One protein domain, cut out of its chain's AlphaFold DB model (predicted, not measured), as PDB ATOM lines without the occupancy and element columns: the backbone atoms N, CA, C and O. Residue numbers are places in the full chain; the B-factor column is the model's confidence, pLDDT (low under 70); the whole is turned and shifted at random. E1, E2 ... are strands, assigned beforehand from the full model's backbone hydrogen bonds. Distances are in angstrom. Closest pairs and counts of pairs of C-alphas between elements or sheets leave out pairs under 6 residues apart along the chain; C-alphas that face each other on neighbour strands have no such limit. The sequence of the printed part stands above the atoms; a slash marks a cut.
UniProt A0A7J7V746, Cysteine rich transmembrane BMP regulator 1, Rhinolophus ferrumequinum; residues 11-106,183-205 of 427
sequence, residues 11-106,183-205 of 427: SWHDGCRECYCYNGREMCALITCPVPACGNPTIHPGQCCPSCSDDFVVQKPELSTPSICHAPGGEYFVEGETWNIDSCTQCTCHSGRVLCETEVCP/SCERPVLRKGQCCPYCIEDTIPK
ATOM      1  N   SER A  11     152.043 145.645 189.644       83.56
ATOM      2  CA  SER A  11     151.345 145.524 188.363       83.56
ATOM      3  C   SER A  11     149.831 145.535 188.558       83.56
ATOM      4  O   SER A  11     149.299 144.987 189.524       83.56
ATOM      5  N   TRP A  12     149.119 146.170 187.630       84.88
ATOM      6  CA  TRP A  12     147.659 146.237 187.631       84.88
ATOM      7  C   TRP A  12     147.103 146.237 186.210       84.88
ATOM      8  O   TRP A  12     147.831 146.360 185.228       84.88
ATOM      9  N   HIS A  13     145.784 146.098 186.091       77.69
ATOM     10  CA  HIS A  13     145.092 146.134 184.809       77.69
ATOM     11  C   HIS A  13     144.060 147.258 184.806       77.69
ATOM     12  O   HIS A  13     143.243 147.358 185.719       77.69
ATOM     13  N   ASP A  14     144.074 148.090 183.766       72.12
ATOM     14  CA  ASP A  14     143.193 149.261 183.638       72.12
ATOM     15  C   ASP A  14     141.924 148.978 182.802       72.12
ATOM     16  O   ASP A  14     141.225 149.872 182.333       72.12
ATOM     17  N   GLY A  15     141.635 147.696 182.583       69.75
ATOM     18  CA  GLY A  15     140.537 147.225 181.738       69.75
ATOM     19  C   GLY A  15     140.956 146.960 180.293       69.75
ATOM     20  O   GLY A  15     140.429 146.025 179.695       69.75
ATOM     21  N   CYS A  16     141.955 147.677 179.768       71.25
ATOM     22  CA  CYS A  16     142.462 147.463 178.409       71.25
ATOM     23  C   CYS A  16     143.953 147.186 178.312       71.25
ATOM     24  O   CYS A  16     144.389 146.551 177.350       71.25
ATOM     25  N   ARG A  17     144.733 147.661 179.277       74.38
ATOM     26  CA  ARG A  17     146.173 147.466 179.295       74.38
ATOM     27  C   ARG A  17     146.628 146.984 180.663       74.38
ATOM     28  O   ARG A  17     146.031 147.281 181.698       74.38
ATOM     29  N   GLU A  18     147.726 146.255 180.633       81.25
ATOM     30  CA  GLU A  18     148.502 145.931 181.816       81.25
ATOM     31  C   GLU A  18     149.455 147.089 182.098       81.25
ATOM     32  O   GLU A  18     150.070 147.628 181.178       81.25
ATOM     33  N   CYS A  19     149.531 147.502 183.350       85.38
ATOM     34  CA  CYS A  19     150.345 148.608 183.813       85.38
ATOM     35  C   CYS A  19     151.245 148.149 184.955       85.38
ATOM     36  O   CYS A  19     150.959 147.170 185.641       85.38
ATOM     37  N   TYR A  20     152.333 148.878 185.138       86.88
ATOM     38  CA  TYR A  20     153.404 148.597 186.072       86.88
ATOM     39  C   TYR A  20     153.950 149.910 186.626       86.88
ATOM     40  O   TYR A  20     154.117 150.884 185.891       86.88
ATOM     41  N   CYS A  21     154.232 149.951 187.923       86.62
ATOM     42  CA  CYS A  21     154.811 151.123 188.563       86.62
ATOM     43  C   CYS A  21     156.332 150.980 188.570       86.62
ATOM     44  O   CYS A  21     156.872 150.132 189.277       86.62
ATOM     45  N   TYR A  22     157.024 151.827 187.811       83.12
ATOM     46  CA  TYR A  22     158.481 151.852 187.757       83.12
ATOM     47  C   TYR A  22     159.017 153.198 188.235       83.12
ATOM     48  O   TYR A  22     158.796 154.224 187.602       83.12
ATOM     49  N   ASN A  23     159.728 153.214 189.357       82.81
ATOM     50  CA  ASN A  23     160.289 154.413 189.982       82.81
ATOM     51  C   ASN A  23     159.270 155.557 190.151       82.81
ATOM     52  O   ASN A  23     159.567 156.722 189.893       82.81
ATOM     53  N   GLY A  24     158.049 155.219 190.582       80.62
ATOM     54  CA  GLY A  24     156.961 156.187 190.785       80.62
ATOM     55  C   GLY A  24     156.268 156.647 189.499       80.62
ATOM     56  O   GLY A  24     155.438 157.555 189.540       80.62
ATOM     57  N   ARG A  25     156.595 156.018 188.369       81.62
ATOM     58  CA  ARG A  25     156.050 156.292 187.045       81.62
ATOM     59  C   ARG A  25     155.137 155.156 186.600       81.62
ATOM     60  O   ARG A  25     155.449 153.985 186.805       81.62
ATOM     61  N   GLU A  26     154.011 155.499 185.989       84.31
ATOM     62  CA  GLU A  26     153.092 154.516 185.411       84.31
ATOM     63  C   GLU A  26     153.584 154.101 184.019       84.31
ATOM     64  O   GLU A  26     153.596 154.908 183.091       84.31
ATOM     65  N   MET A  27     153.958 152.831 183.876       82.50
ATOM     66  CA  MET A  27     154.371 152.211 182.619       82.50
ATOM     67  C   MET A  27     153.280 151.245 182.176       82.50
ATOM     68  O   MET A  27     153.013 150.260 182.859       82.50
ATOM     69  N   CYS A  28     152.642 151.485 181.038       83.62
ATOM     70  CA  CYS A  28     151.523 150.669 180.585       83.62
ATOM     71  C   CYS A  28     151.743 150.069 179.200       83.62
ATOM     72  O   CYS A  28     152.349 150.684 178.325       83.62
ATOM     73  N   ALA A  29     151.182 148.885 178.974       82.19
ATOM     74  CA  ALA A  29     151.243 148.209 177.692       82.19
ATOM     75  C   ALA A  29     150.603 149.044 176.570       82.19
ATOM     76  O   ALA A  29     149.563 149.692 176.752       82.19
ATOM     77  N   LEU A  30     151.226 148.996 175.392       73.19
ATOM     78  CA  LEU A  30     150.657 149.544 174.162       73.19
ATOM     79  C   LEU A  30     149.521 148.648 173.663       73.19
ATOM     80  O   LEU A  30     149.631 147.421 173.680       73.19
ATOM     81  N   ILE A  31     148.449 149.263 173.165       72.81
ATOM     82  CA  ILE A  31     147.364 148.529 172.514       72.81
ATOM     83  C   ILE A  31     147.681 148.465 171.020       72.81
ATOM     84  O   ILE A  31     147.809 149.496 170.357       72.81
ATOM     85  N   THR A  32     147.806 147.245 170.502       66.50
ATOM     86  CA  THR A  32     147.856 146.969 169.064       66.50
ATOM     87  C   THR A  32     146.497 146.430 168.646       66.50
ATOM     88  O   THR A  32     146.018 145.438 169.196       66.50
ATOM     89  N   CYS A  33     145.846 147.120 167.715       64.19
ATOM     90  CA  CYS A  33     144.532 146.725 167.228       64.19
ATOM     91  C   CYS A  33     144.625 146.185 165.805       64.19
ATOM     92  O   CYS A  33     145.373 146.742 164.996       64.19
ATOM     93  N   PRO A  34     143.860 145.130 165.474       66.50
ATOM     94  CA  PRO A  34     143.726 144.701 164.093       66.50
ATOM     95  C   PRO A  34     143.083 145.819 163.267       66.50
ATOM     96  O   PRO A  34     142.222 146.551 163.761       66.50
ATOM     97  N   VAL A  35     143.502 145.947 162.008       63.00
ATOM     98  CA  VAL A  35     142.942 146.940 161.084       63.00
ATOM     99  C   VAL A  35     141.488 146.560 160.763       63.00
ATOM    100  O   VAL A  35     141.259 145.470 160.231       63.00
ATOM    101  N   PRO A  36     140.494 147.414 161.071       66.31
ATOM    102  CA  PRO A  36     139.099 147.109 160.774       66.31
ATOM    103  C   PRO A  36     138.855 147.074 159.260       66.31
ATOM    104  O   PRO A  36     139.225 148.001 158.546       66.31
ATOM    105  N   ALA A  37     138.186 146.033 158.765       68.75
ATOM    106  CA  ALA A  37     137.904 145.854 157.335       68.75
ATOM    107  C   ALA A  37     136.698 146.676 156.818       68.75
ATOM    108  O   ALA A  37     136.198 146.425 155.723       68.75
ATOM    109  N   CYS A  38     136.201 147.640 157.600       70.31
ATOM    110  CA  CYS A  38     135.023 148.446 157.280       70.31
ATOM    111  C   CYS A  38     135.342 149.946 157.242       70.31
ATOM    112  O   CYS A  38     136.273 150.420 157.885       70.31
ATOM    113  N   GLY A  39     134.534 150.710 156.498       59.78
ATOM    114  CA  GLY A  39     134.738 152.152 156.314       59.78
ATOM    115  C   GLY A  39     134.401 153.023 157.531       59.78
ATOM    116  O   GLY A  39     134.834 154.166 157.567       59.78
ATOM    117  N   ASN A  40     133.654 152.499 158.512       64.25
ATOM    118  CA  ASN A  40     133.256 153.215 159.733       64.25
ATOM    119  C   ASN A  40     133.348 152.290 160.956       64.25
ATOM    120  O   ASN A  40     132.322 151.807 161.440       64.25
ATOM    121  N   PRO A  41     134.560 151.979 161.431       69.56
ATOM    122  CA  PRO A  41     134.717 151.122 162.589       69.56
ATOM    123  C   PRO A  41     134.407 151.902 163.872       69.56
ATOM    124  O   PRO A  41     134.795 153.060 164.024       69.56
ATOM    125  N   THR A  42     133.696 151.270 164.803       63.84
ATOM    126  CA  THR A  42     133.234 151.913 166.039       63.84
ATOM    127  C   THR A  42     133.804 151.214 167.262       63.84
ATOM    128  O   THR A  42     133.939 149.993 167.298       63.84
ATOM    129  N   ILE A  43     134.142 151.991 168.290       64.00
ATOM    130  CA  ILE A  43     134.608 151.461 169.572       64.00
ATOM    131  C   ILE A  43     133.400 151.347 170.500       64.00
ATOM    132  O   ILE A  43     132.762 152.350 170.820       64.00
ATOM    133  N   HIS A  44     133.082 150.130 170.937       60.59
ATOM    134  CA  HIS A  44     131.993 149.895 171.881       60.59
ATOM    135  C   HIS A  44     132.457 150.001 173.350       60.59
ATOM    136  O   HIS A  44     133.635 149.779 173.663       60.59
ATOM    137  N   PRO A  45     131.544 150.307 174.292       50.31
ATOM    138  CA  PRO A  45     131.842 150.267 175.725       50.31
ATOM    139  C   PRO A  45     132.387 148.888 176.139       50.31
ATOM    140  O   PRO A  45     131.831 147.862 175.759       50.31
ATOM    141  N   GLY A  46     133.496 148.853 176.881       57.34
ATOM    142  CA  GLY A  46     134.194 147.622 177.274       57.34
ATOM    143  C   GLY A  46     135.143 147.015 176.229       57.34
ATOM    144  O   GLY A  46     135.890 146.105 176.573       57.34
ATOM    145  N   GLN A  47     135.166 147.506 174.983       61.66
ATOM    146  CA  GLN A  47     136.127 147.068 173.961       61.66
ATOM    147  C   GLN A  47     137.320 148.028 173.846       61.66
ATOM    148  O   GLN A  47     137.179 149.248 173.942       61.66
ATOM    149  N   CYS A  48     138.508 147.458 173.637       69.81
ATOM    150  CA  CYS A  48     139.768 148.203 173.536       69.81
ATOM    151  C   CYS A  48     140.177 148.507 172.092       69.81
ATOM    152  O   CYS A  48     141.004 149.386 171.868       69.81
ATOM    153  N   CYS A  49     139.599 147.789 171.128       70.94
ATOM    154  CA  CYS A  49     139.855 147.965 169.708       70.94
ATOM    155  C   CYS A  49     138.557 148.266 168.958       70.94
ATOM    156  O   CYS A  49     137.508 147.730 169.331       70.94
ATOM    157  N   PRO A  50     138.617 149.112 167.916       70.44
ATOM    158  CA  PRO A  50     137.466 149.402 167.078       70.44
ATOM    159  C   PRO A  50     137.049 148.134 166.328       70.44
ATOM    160  O   PRO A  50     137.887 147.436 165.756       70.44
ATOM    161  N   SER A  51     135.757 147.825 166.356       65.81
ATOM    162  CA  SER A  51     135.183 146.660 165.688       65.81
ATOM    163  C   SER A  51     134.119 147.093 164.681       65.81
ATOM    164  O   SER A  51     133.566 148.195 164.746       65.81
ATOM    165  N   CYS A  52     133.884 146.238 163.692       76.38
ATOM    166  CA  CYS A  52     132.766 146.384 162.770       76.38
ATOM    167  C   CYS A  52     131.562 145.644 163.373       76.38
ATOM    168  O   CYS A  52     131.740 144.626 164.044       76.38
ATOM    169  N   SER A  53     130.343 146.150 163.169       69.25
ATOM    170  CA  SER A  53     129.140 145.416 163.575       69.25
ATOM    171  C   SER A  53     129.084 144.099 162.799       69.25
ATOM    172  O   SER A  53     129.024 144.123 161.572       69.25
ATOM    173  N   ASP A  54     129.145 142.998 163.548       62.19
ATOM    174  CA  ASP A  54     129.329 141.607 163.119       62.19
ATOM    175  C   ASP A  54     130.744 141.244 162.631       62.19
ATOM    176  O   ASP A  54     130.986 141.119 161.436       62.19
ATOM    177  N   ASP A  55     131.669 140.975 163.566       46.81
ATOM    178  CA  ASP A  55     132.482 139.754 163.465       46.81
ATOM    179  C   ASP A  55     133.123 139.317 164.795       46.81
ATOM    180  O   ASP A  55     133.350 140.102 165.718       46.81
ATOM    181  N   PHE A  56     133.341 138.007 164.887       46.72
ATOM    182  CA  PHE A  56     133.582 137.227 166.098       46.72
ATOM    183  C   PHE A  56     134.859 137.585 166.876       46.72
ATOM    184  O   PHE A  56     135.911 137.905 166.327       46.72
ATOM    185  N   VAL A  57     134.762 137.420 168.201       40.12
ATOM    186  CA  VAL A  57     135.868 137.474 169.165       40.12
ATOM    187  C   VAL A  57     136.947 136.459 168.774       40.12
ATOM    188  O   VAL A  57     136.791 135.257 168.992       40.12
ATOM    189  N   VAL A  58     138.062 136.941 168.226       40.19
ATOM    190  CA  VAL A  58     139.283 136.143 168.078       40.19
ATOM    191  C   VAL A  58     139.904 135.978 169.464       40.19
ATOM    192  O   VAL A  58     140.227 136.954 170.145       40.19
ATOM    193  N   GLN A  59     140.029 134.722 169.897       38.44
ATOM    194  CA  GLN A  59     140.708 134.343 171.132       38.44
ATOM    195  C   GLN A  59     142.139 134.886 171.157       38.44
ATOM    196  O   GLN A  59     142.920 134.706 170.224       38.44
ATOM    197  N   LYS A  60     142.464 135.526 172.281       35.00
ATOM    198  CA  LYS A  60     143.807 135.937 172.686       35.00
ATOM    199  C   LYS A  60     144.750 134.724 172.620       35.00
ATOM    200  O   LYS A  60     144.443 133.723 173.267       35.00
ATOM    201  N   PRO A  61     145.883 134.786 171.900       34.62
ATOM    202  CA  PRO A  61     146.912 133.769 172.037       34.62
ATOM    203  C   PRO A  61     147.452 133.823 173.468       34.62
ATOM    204  O   PRO A  61     147.961 134.857 173.909       34.62
ATOM    205  N   GLU A  62     147.319 132.723 174.207       37.84
ATOM    206  CA  GLU A  62     148.158 132.474 175.373       37.84
ATOM    207  C   GLU A  62     149.585 132.285 174.865       37.84
ATOM    208  O   GLU A  62     149.913 131.253 174.282       37.84
ATOM    209  N   LEU A  63     150.428 133.304 175.035       40.47
ATOM    210  CA  LEU A  63     151.852 133.166 174.776       40.47
ATOM    211  C   LEU A  63     152.585 133.059 176.107       40.47
ATOM    212  O   LEU A  63     152.806 134.040 176.817       40.47
ATOM    213  N   SER A  64     152.933 131.820 176.430       41.97
ATOM    214  CA  SER A  64     153.998 131.479 177.358       41.97
ATOM    215  C   SER A  64     155.285 132.203 176.948       41.97
ATOM    216  O   SER A  64     155.795 131.993 175.850       41.97
ATOM    217  N   THR A  65     155.747 133.065 177.851       53.97
ATOM    218  CA  THR A  65     157.099 133.623 178.017       53.97
ATOM    219  C   THR A  65     158.038 133.603 176.804       53.97
ATOM    220  O   THR A  65     158.732 132.613 176.569       53.97
ATOM    221  N   PRO A  66     158.238 134.767 176.179       54.72
ATOM    222  CA  PRO A  66     159.558 135.207 175.773       54.72
ATOM    223  C   PRO A  66     160.062 136.279 176.748       54.72
ATOM    224  O   PRO A  66     159.356 137.231 177.048       54.72
ATOM    225  N   SER A  67     161.312 136.177 177.203       63.47
ATOM    226  CA  SER A  67     162.047 137.252 177.906       63.47
ATOM    227  C   SER A  67     162.391 138.444 176.990       63.47
ATOM    228  O   SER A  67     163.248 139.260 177.320       63.47
ATOM    229  N   ILE A  68     161.763 138.495 175.810       65.50
ATOM    230  CA  ILE A  68     161.986 139.467 174.749       65.50
ATOM    231  C   ILE A  68     160.648 140.069 174.350       65.50
ATOM    232  O   ILE A  68     159.670 139.364 174.097       65.50
ATOM    233  N   CYS A  69     160.637 141.387 174.262       76.25
ATOM    234  CA  CYS A  69     159.502 142.181 173.863       76.25
ATOM    235  C   CYS A  69     159.621 142.550 172.388       76.25
ATOM    236  O   CYS A  69     160.637 143.085 171.950       76.25
ATOM    237  N   HIS A  70     158.558 142.303 171.629       73.88
ATOM    238  CA  HIS A  70     158.457 142.753 170.246       73.88
ATOM    239  C   HIS A  70     157.915 144.182 170.230       73.88
ATOM    240  O   HIS A  70     156.744 144.409 170.551       73.88
ATOM    241  N   ALA A  71     158.748 145.150 169.861       73.88
ATOM    242  CA  ALA A  71     158.288 146.513 169.667       73.88
ATOM    243  C   ALA A  71     157.403 146.604 168.416       73.88
ATOM    244  O   ALA A  71     157.633 145.901 167.426       73.88
ATOM    245  N   PRO A  72     156.396 147.493 168.406       65.81
ATOM    246  CA  PRO A  72     155.509 147.599 167.257       65.81
ATOM    247  C   PRO A  72     156.218 148.093 165.981       65.81
ATOM    248  O   PRO A  72     155.753 147.758 164.898       65.81
ATOM    249  N   GLY A  73     157.374 148.764 166.102       67.31
ATOM    250  CA  GLY A  73     158.282 149.095 164.987       67.31
ATOM    251  C   GLY A  73     159.071 147.904 164.411       67.31
ATOM    252  O   GLY A  73     159.940 148.081 163.568       67.31
ATOM    253  N   GLY A  74     158.799 146.674 164.862       66.94
ATOM    254  CA  GLY A  74     159.417 145.453 164.329       66.94
ATOM    255  C   GLY A  74     160.759 145.075 164.957       66.94
ATOM    256  O   GLY A  74     161.398 144.138 164.481       66.94
ATOM    257  N   GLU A  75     161.168 145.776 166.009       72.62
ATOM    258  CA  GLU A  75     162.384 145.498 166.769       72.62
ATOM    259  C   GLU A  75     162.129 144.577 167.963       72.62
ATOM    260  O   GLU A  75     160.986 144.332 168.359       72.62
ATOM    261  N   TYR A  76     163.215 144.100 168.561       74.88
ATOM    262  CA  TYR A  76     163.206 143.204 169.705       74.88
ATOM    263  C   TYR A  76     164.021 143.833 170.829       74.88
ATOM    264  O   TYR A  76     165.121 144.332 170.586       74.88
ATOM    265  N   PHE A  77     163.477 143.786 172.040       75.75
ATOM    266  CA  PHE A  77     164.111 144.303 173.248       75.75
ATOM    267  C   PHE A  77     164.170 143.215 174.309       75.75
ATOM    268  O   PHE A  77     163.210 142.456 174.449       75.75
ATOM    269  N   VAL A  78     165.273 143.124 175.047       77.31
ATOM    270  CA  VAL A  78     165.417 142.162 176.155       77.31
ATOM    271  C   VAL A  78     164.924 142.758 177.474       77.31
ATOM    272  O   VAL A  78     164.811 143.975 177.609       77.31
ATOM    273  N   GLU A  79     164.627 141.902 178.452       79.56
ATOM    274  CA  GLU A  79     164.196 142.302 179.798       79.56
ATOM    275  C   GLU A  79     165.043 143.456 180.377       79.56
ATOM    276  O   GLU A  79     166.264 143.356 180.491       79.56
ATOM    277  N   GLY A  80     164.386 144.551 180.761       76.12
ATOM    278  CA  GLY A  80     165.006 145.738 181.351       76.12
ATOM    279  C   GLY A  80     165.536 146.775 180.354       76.12
ATOM    280  O   GLY A  80     165.841 147.892 180.775       76.12
ATOM    281  N   GLU A  81     165.617 146.477 179.051       78.50
ATOM    282  CA  GLU A  81     165.987 147.487 178.055       78.50
ATOM    283  C   GLU A  81     164.930 148.591 177.974       78.50
ATOM    284  O   GLU A  81     163.727 148.316 177.961       78.50
ATOM    285  N   THR A  82     165.398 149.839 177.881       84.75
ATOM    286  CA  THR A  82     164.564 151.033 177.703       84.75
ATOM    287  C   THR A  82     164.878 151.713 176.374       84.75
ATOM    288  O   THR A  82     166.036 151.788 175.961       84.75
ATOM    289  N   TRP A  83     163.851 152.206 175.687       84.69
ATOM    290  CA  TRP A  83     163.988 152.906 174.409       84.69
ATOM    291  C   TRP A  83     162.908 153.969 174.242       84.69
ATOM    292  O   TRP A  83     161.832 153.877 174.827       84.69
ATOM    293  N   ASN A  84     163.178 154.973 173.411       81.62
ATOM    294  CA  ASN A  84     162.185 155.977 173.044       81.62
ATOM    295  C   ASN A  84     161.616 155.622 171.668       81.62
ATOM    296  O   ASN A  84     162.373 155.496 170.707       81.62
ATOM    297  N   ILE A  85     160.297 155.444 171.578       77.38
ATOM    298  CA  ILE A  85     159.613 155.213 170.294       77.38
ATOM    299  C   ILE A  85     159.505 156.526 169.510       77.38
ATOM    300  O   ILE A  85     159.563 156.527 168.285       77.38
ATOM    301  N   ASP A  86     159.347 157.642 170.216       74.19
ATOM    302  CA  ASP A  86     159.400 158.999 169.677       74.19
ATOM    303  C   ASP A  86     159.763 160.000 170.790       74.19
ATOM    304  O   ASP A  86     160.145 159.605 171.893       74.19
ATOM    305  N   SER A  87     159.616 161.302 170.524       75.12
ATOM    306  CA  SER A  87     159.863 162.365 171.507       75.12
ATOM    307  C   SER A  87     158.895 162.378 172.701       75.12
ATOM    308  O   SER A  87     159.167 163.067 173.676       75.12
ATOM    309  N   CYS A  88     157.786 161.635 172.645       77.31
ATOM    310  CA  CYS A  88     156.730 161.609 173.660       77.31
ATOM    311  C   CYS A  88     156.719 160.350 174.526       77.31
ATOM    312  O   CYS A  88     155.945 160.278 175.484       77.31
ATOM    313  N   THR A  89     157.369 159.271 174.090       82.19
ATOM    314  CA  THR A  89     157.078 157.931 174.608       82.19
ATOM    315  C   THR A  89     158.337 157.122 174.809       82.19
ATOM    316  O   THR A  89     159.026 156.756 173.855       82.19
ATOM    317  N   GLN A  90     158.564 156.785 176.075       87.25
ATOM    318  CA  GLN A  90     159.619 155.897 176.525       87.25
ATOM    319  C   GLN A  90     159.013 154.555 176.912       87.25
ATOM    320  O   GLN A  90     158.015 154.496 177.626       87.25
ATOM    321  N   CYS A  91     159.627 153.477 176.458       88.50
ATOM    322  CA  CYS A  91     159.192 152.116 176.698       88.50
ATOM    323  C   CYS A  91     160.292 151.300 177.359       88.50
ATOM    324  O   CYS A  91     161.473 151.570 177.166       88.50
ATOM    325  N   THR A  92     159.873 150.284 178.101       87.56
ATOM    326  CA  THR A  92     160.718 149.299 178.758       87.56
ATOM    327  C   THR A  92     160.187 147.909 178.452       87.56
ATOM    328  O   THR A  92     158.972 147.685 178.442       87.56
ATOM    329  N   CYS A  93     161.085 146.961 178.220       85.75
ATOM    330  CA  CYS A  93     160.714 145.562 178.116       85.75
ATOM    331  C   CYS A  93     160.649 144.953 179.515       85.75
ATOM    332  O   CYS A  93     161.655 144.927 180.220       85.75
ATOM    333  N   HIS A  94     159.475 144.477 179.922       82.50
ATOM    334  CA  HIS A  94     159.301 143.815 181.209       82.50
ATOM    335  C   HIS A  94     158.398 142.588 181.091       82.50
ATOM    336  O   HIS A  94     157.273 142.669 180.597       82.50
ATOM    337  N   SER A  95     158.890 141.442 181.549       74.62
ATOM    338  CA  SER A  95     158.238 140.132 181.487       74.62
ATOM    339  C   SER A  95     157.705 139.775 180.091       74.62
ATOM    340  O   SER A  95     156.603 139.242 179.950       74.62
ATOM    341  N   GLY A  96     158.465 140.104 179.039       71.88
ATOM    342  CA  GLY A  96     158.055 139.868 177.647       71.88
ATOM    343  C   GLY A  96     156.988 140.827 177.111       71.88
ATOM    344  O   GLY A  96     156.413 140.583 176.048       71.88
ATOM    345  N   ARG A  97     156.698 141.921 177.828       76.44
ATOM    346  CA  ARG A  97     155.740 142.958 177.426       76.44
ATOM    347  C   ARG A  97     156.416 144.316 177.273       76.44
ATOM    348  O   ARG A  97     157.210 144.734 178.109       76.44
ATOM    349  N   VAL A  98     156.047 145.027 176.210       84.25
ATOM    350  CA  VAL A  98     156.441 146.425 176.000       84.25
ATOM    351  C   VAL A  98     155.568 147.313 176.885       84.25
ATOM    352  O   VAL A  98     154.376 147.457 176.608       84.25
ATOM    353  N   LEU A  99     156.145 147.900 177.933       87.31
ATOM    354  CA  LEU A  99     155.469 148.818 178.852       87.31
ATOM    355  C   LEU A  99     155.999 150.230 178.639       87.31
ATOM    356  O   LEU A  99     157.196 150.457 178.756       87.31
ATOM    357  N   CYS A 100     155.120 151.178 178.340       86.56
ATOM    358  CA  CYS A 100     155.510 152.533 177.986       86.56
ATOM    359  C   CYS A 100     154.922 153.569 178.928       86.56
ATOM    360  O   CYS A 100     153.760 153.481 179.330       86.56
ATOM    361  N   GLU A 101     155.711 154.595 179.198       85.00
ATOM    362  CA  GLU A 101     155.199 155.877 179.630       85.00
ATOM    363  C   GLU A 101     154.973 156.773 178.411       85.00
ATOM    364  O   GLU A 101     155.789 156.838 177.492       85.00
ATOM    365  N   THR A 102     153.866 157.509 178.435       78.56
ATOM    366  CA  THR A 102     153.570 158.563 177.469       78.56
ATOM    367  C   THR A 102     153.417 159.895 178.191       78.56
ATOM    368  O   THR A 102     152.693 159.980 179.186       78.56
ATOM    369  N   GLU A 103     154.054 160.942 177.668       78.38
ATOM    370  CA  GLU A 103     153.816 162.306 178.136       78.38
ATOM    371  C   GLU A 103     152.349 162.703 177.926       78.38
ATOM    372  O   GLU A 103     151.794 162.607 176.829       78.38
ATOM    373  N   VAL A 104     151.697 163.157 178.999       70.12
ATOM    374  CA  VAL A 104     150.287 163.555 178.964       70.12
ATOM    375  C   VAL A 104     150.186 165.042 178.660       70.12
ATOM    376  O   VAL A 104     150.607 165.879 179.459       70.12
ATOM    377  N   CYS A 105     149.570 165.381 177.528       68.38
ATOM    378  CA  CYS A 105     149.429 166.777 177.138       68.38
ATOM    379  C   CYS A 105     148.363 167.522 177.951       68.38
ATOM    380  O   CYS A 105     147.271 166.980 178.179       68.38
ATOM    381  N   PRO A 106     148.648 168.777 178.347       65.69
ATOM    382  CA  PRO A 106     147.690 169.619 179.049       65.69
ATOM    383  C   PRO A 106     146.490 169.971 178.150       65.69
ATOM    384  O   PRO A 106     146.584 169.883 176.920       65.69
ATOM    385  N   SER A 183     147.475 153.423 157.210       75.38
ATOM    386  CA  SER A 183     147.811 152.456 156.149       75.38
ATOM    387  C   SER A 183     148.831 151.383 156.554       75.38
ATOM    388  O   SER A 183     149.181 150.546 155.728       75.38
ATOM    389  N   CYS A 184     149.345 151.412 157.787       73.00
ATOM    390  CA  CYS A 184     150.311 150.427 158.275       73.00
ATOM    391  C   CYS A 184     149.642 149.144 158.781       73.00
ATOM    392  O   CYS A 184     148.484 149.138 159.194       73.00
ATOM    393  N   GLU A 185     150.413 148.056 158.802       67.31
ATOM    394  CA  GLU A 185     149.958 146.737 159.252       67.31
ATOM    395  C   GLU A 185     149.612 146.704 160.751       67.31
ATOM    396  O   GLU A 185     148.704 145.984 161.163       67.31
ATOM    397  N   ARG A 186     150.324 147.490 161.577       65.25
ATOM    398  CA  ARG A 186     150.150 147.525 163.038       65.25
ATOM    399  C   ARG A 186     150.073 148.958 163.570       65.25
ATOM    400  O   ARG A 186     151.090 149.506 163.996       65.25
ATOM    401  N   PRO A 187     148.880 149.573 163.568       75.44
ATOM    402  CA  PRO A 187     148.682 150.866 164.201       75.44
ATOM    403  C   PRO A 187     148.742 150.748 165.729       75.44
ATOM    404  O   PRO A 187     148.292 149.761 166.319       75.44
ATOM    405  N   VAL A 188     149.288 151.777 166.374       76.88
ATOM    406  CA  VAL A 188     149.516 151.810 167.823       76.88
ATOM    407  C   VAL A 188     148.696 152.919 168.464       76.88
ATOM    408  O   VAL A 188     148.661 154.042 167.960       76.88
ATOM    409  N   LEU A 189     148.073 152.612 169.606       75.69
ATOM    410  CA  LEU A 189     147.355 153.579 170.435       75.69
ATOM    411  C   LEU A 189     147.991 153.689 171.830       75.69
ATOM    412  O   LEU A 189     148.113 152.698 172.558       75.69
ATOM    413  N   ARG A 190     148.377 154.910 172.217       75.25
ATOM    414  CA  ARG A 190     148.967 155.217 173.532       75.25
ATOM    415  C   ARG A 190     147.907 155.573 174.569       75.25
ATOM    416  O   ARG A 190     146.766 155.896 174.241       75.25
ATOM    417  N   LYS A 191     148.269 155.507 175.856       70.38
ATOM    418  CA  LYS A 191     147.376 155.946 176.939       70.38
ATOM    419  C   LYS A 191     147.147 157.455 176.827       70.38
ATOM    420  O   LYS A 191     148.106 158.210 176.767       70.38
ATOM    421  N   GLY A 192     145.884 157.885 176.790       69.69
ATOM    422  CA  GLY A 192     145.534 159.309 176.714       69.69
ATOM    423  C   GLY A 192     145.711 159.967 175.338       69.69
ATOM    424  O   GLY A 192     145.596 161.187 175.252       69.69
ATOM    425  N   GLN A 193     145.949 159.193 174.273       72.12
ATOM    426  CA  GLN A 193     145.987 159.682 172.890       72.12
ATOM    427  C   GLN A 193     144.679 159.356 172.162       72.12
ATOM    428  O   GLN A 193     144.159 158.252 172.305       72.12
ATOM    429  N   CYS A 194     144.154 160.312 171.387       75.06
ATOM    430  CA  CYS A 194     142.887 160.138 170.676       75.06
ATOM    431  C   CYS A 194     143.016 159.152 169.508       75.06
ATOM    432  O   CYS A 194     142.259 158.187 169.422       75.06
ATOM    433  N   CYS A 195     143.997 159.378 168.629       76.62
ATOM    434  CA  CYS A 195     144.081 158.665 167.362       76.62
ATOM    435  C   CYS A 195     145.252 157.686 167.285       76.62
ATOM    436  O   CYS A 195     146.351 158.001 167.757       76.62
ATOM    437  N   PRO A 196     145.034 156.511 166.663       76.50
ATOM    438  CA  PRO A 196     146.110 155.582 166.384       76.50
ATOM    439  C   PRO A 196     147.044 156.168 165.326       76.50
ATOM    440  O   PRO A 196     146.615 156.892 164.426       76.50
ATOM    441  N   TYR A 197     148.320 155.819 165.411       74.88
ATOM    442  CA  TYR A 197     149.329 156.243 164.447       74.88
ATOM    443  C   TYR A 197     150.223 155.061 164.064       74.88
ATOM    444  O   TYR A 197     150.252 154.027 164.739       74.88
ATOM    445  N   CYS A 198     150.928 155.217 162.950       76.81
ATOM    446  CA  CYS A 198     151.918 154.258 162.490       76.81
ATOM    447  C   CYS A 198     153.274 154.638 163.072       76.81
ATOM    448  O   CYS A 198     153.716 155.773 162.913       76.81
ATOM    449  N   ILE A 199     153.930 153.692 163.739       73.38
ATOM    450  CA  ILE A 199     155.348 153.843 164.051       73.38
ATOM    451  C   ILE A 199     156.080 153.599 162.734       73.38
ATOM    452  O   ILE A 199     156.014 152.501 162.188       73.38
ATOM    453  N   GLU A 200     156.690 154.642 162.183       66.56
ATOM    454  CA  GLU A 200     157.540 154.515 161.002       66.56
ATOM    455  C   GLU A 200     158.810 153.736 161.362       66.56
ATOM    456  O   GLU A 200     159.346 153.894 162.458       66.56
ATOM    457  N   ASP A 201     159.271 152.883 160.438       53.38
ATOM    458  CA  ASP A 201     160.435 151.986 160.561       53.38
ATOM    459  C   ASP A 201     161.777 152.763 160.622       53.38
ATOM    460  O   ASP A 201     162.709 152.502 159.859       53.38
ATOM    461  N   THR A 202     161.889 153.785 161.472       49.50
ATOM    462  CA  THR A 202     163.101 154.607 161.621       49.50
ATOM    463  C   THR A 202     164.142 153.970 162.535       49.50
ATOM    464  O   THR A 202     165.282 154.433 162.567       49.50
ATOM    465  N   ILE A 203     163.784 152.895 163.242       53.28
ATOM    466  CA  ILE A 203     164.674 152.195 164.167       53.28
ATOM    467  C   ILE A 203     165.067 150.835 163.544       53.28
ATOM    468  O   ILE A 203     164.195 150.073 163.107       53.28
ATOM    469  N   PRO A 204     166.373 150.559 163.353       53.88
ATOM    470  CA  PRO A 204     166.837 149.370 162.650       53.88
ATOM    471  C   PRO A 204     166.564 148.089 163.445       53.88
ATOM    472  O   PRO A 204     167.185 147.846 164.476       53.88
ATOM    473  N   LYS A 205     165.721 147.217 162.872       57.16
ATOM    474  CA  LYS A 205     165.393 145.869 163.370       57.16
ATOM    475  C   LYS A 205     166.623 145.147 163.931       57.16
ATOM    476  O   LYS A 205     167.430 144.602 163.175       57.16
TER     477      LYS A 205
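What this domain is: This is residues 11 to 106 and 183 to 205 of the 427 residues of the protein "Cysteine rich transmembrane BMP regulator 1" of Rhinolophus ferrumequinum (UniProt A0A7J7V746). There is little regular structure: a strongly twisted antiparallel sheet, in order E1 E2 E3 E8 E7 E6, with the small hairpin E4 and E5 packed on E7 and E8, and long loops, of which residues 54 to 62 stand free. The 119 printed residues hold no named helix and eight strands, E1 to E8, with 36 residues; the class is all strand. The whole is compact, radius of gyration of the C-alphas 14.8 A, spanning 41 by 33 by 29 A.

Where its parts are: E1, residues 11 to 13, begins at C-alpha 11 (151.345, 145.524, 188.363). E2 is residues 18 to 22, E3 25 to 29, E4 68 to 70, E5 76 to 78, E6 82 to 86. E7, residues 89 to 94, is 15.7 A long; E8, residues 97 to 102, 15.8 A, ends at C-alpha 102 (153.570, 158.563, 177.469).

How they stand to each other: E1 E2 E3 and E6 E7 E8 are meanders, each strand the antiparallel neighbour of the one before; N 20 and O 27, and N 92 and O 99, are within hydrogen-bond range, 2.8 A each. E3 neighbours E8, N 28 to O 100 2.9 A.

The domain as a whole: Residues 107 to 182 are not printed; C-alphas 106 and 183 are 28.6 A apart. The link E3 to E4 is long, 38 residues. Confidence is low, pLDDT under 70, in 48 residues, among them 53 to 68.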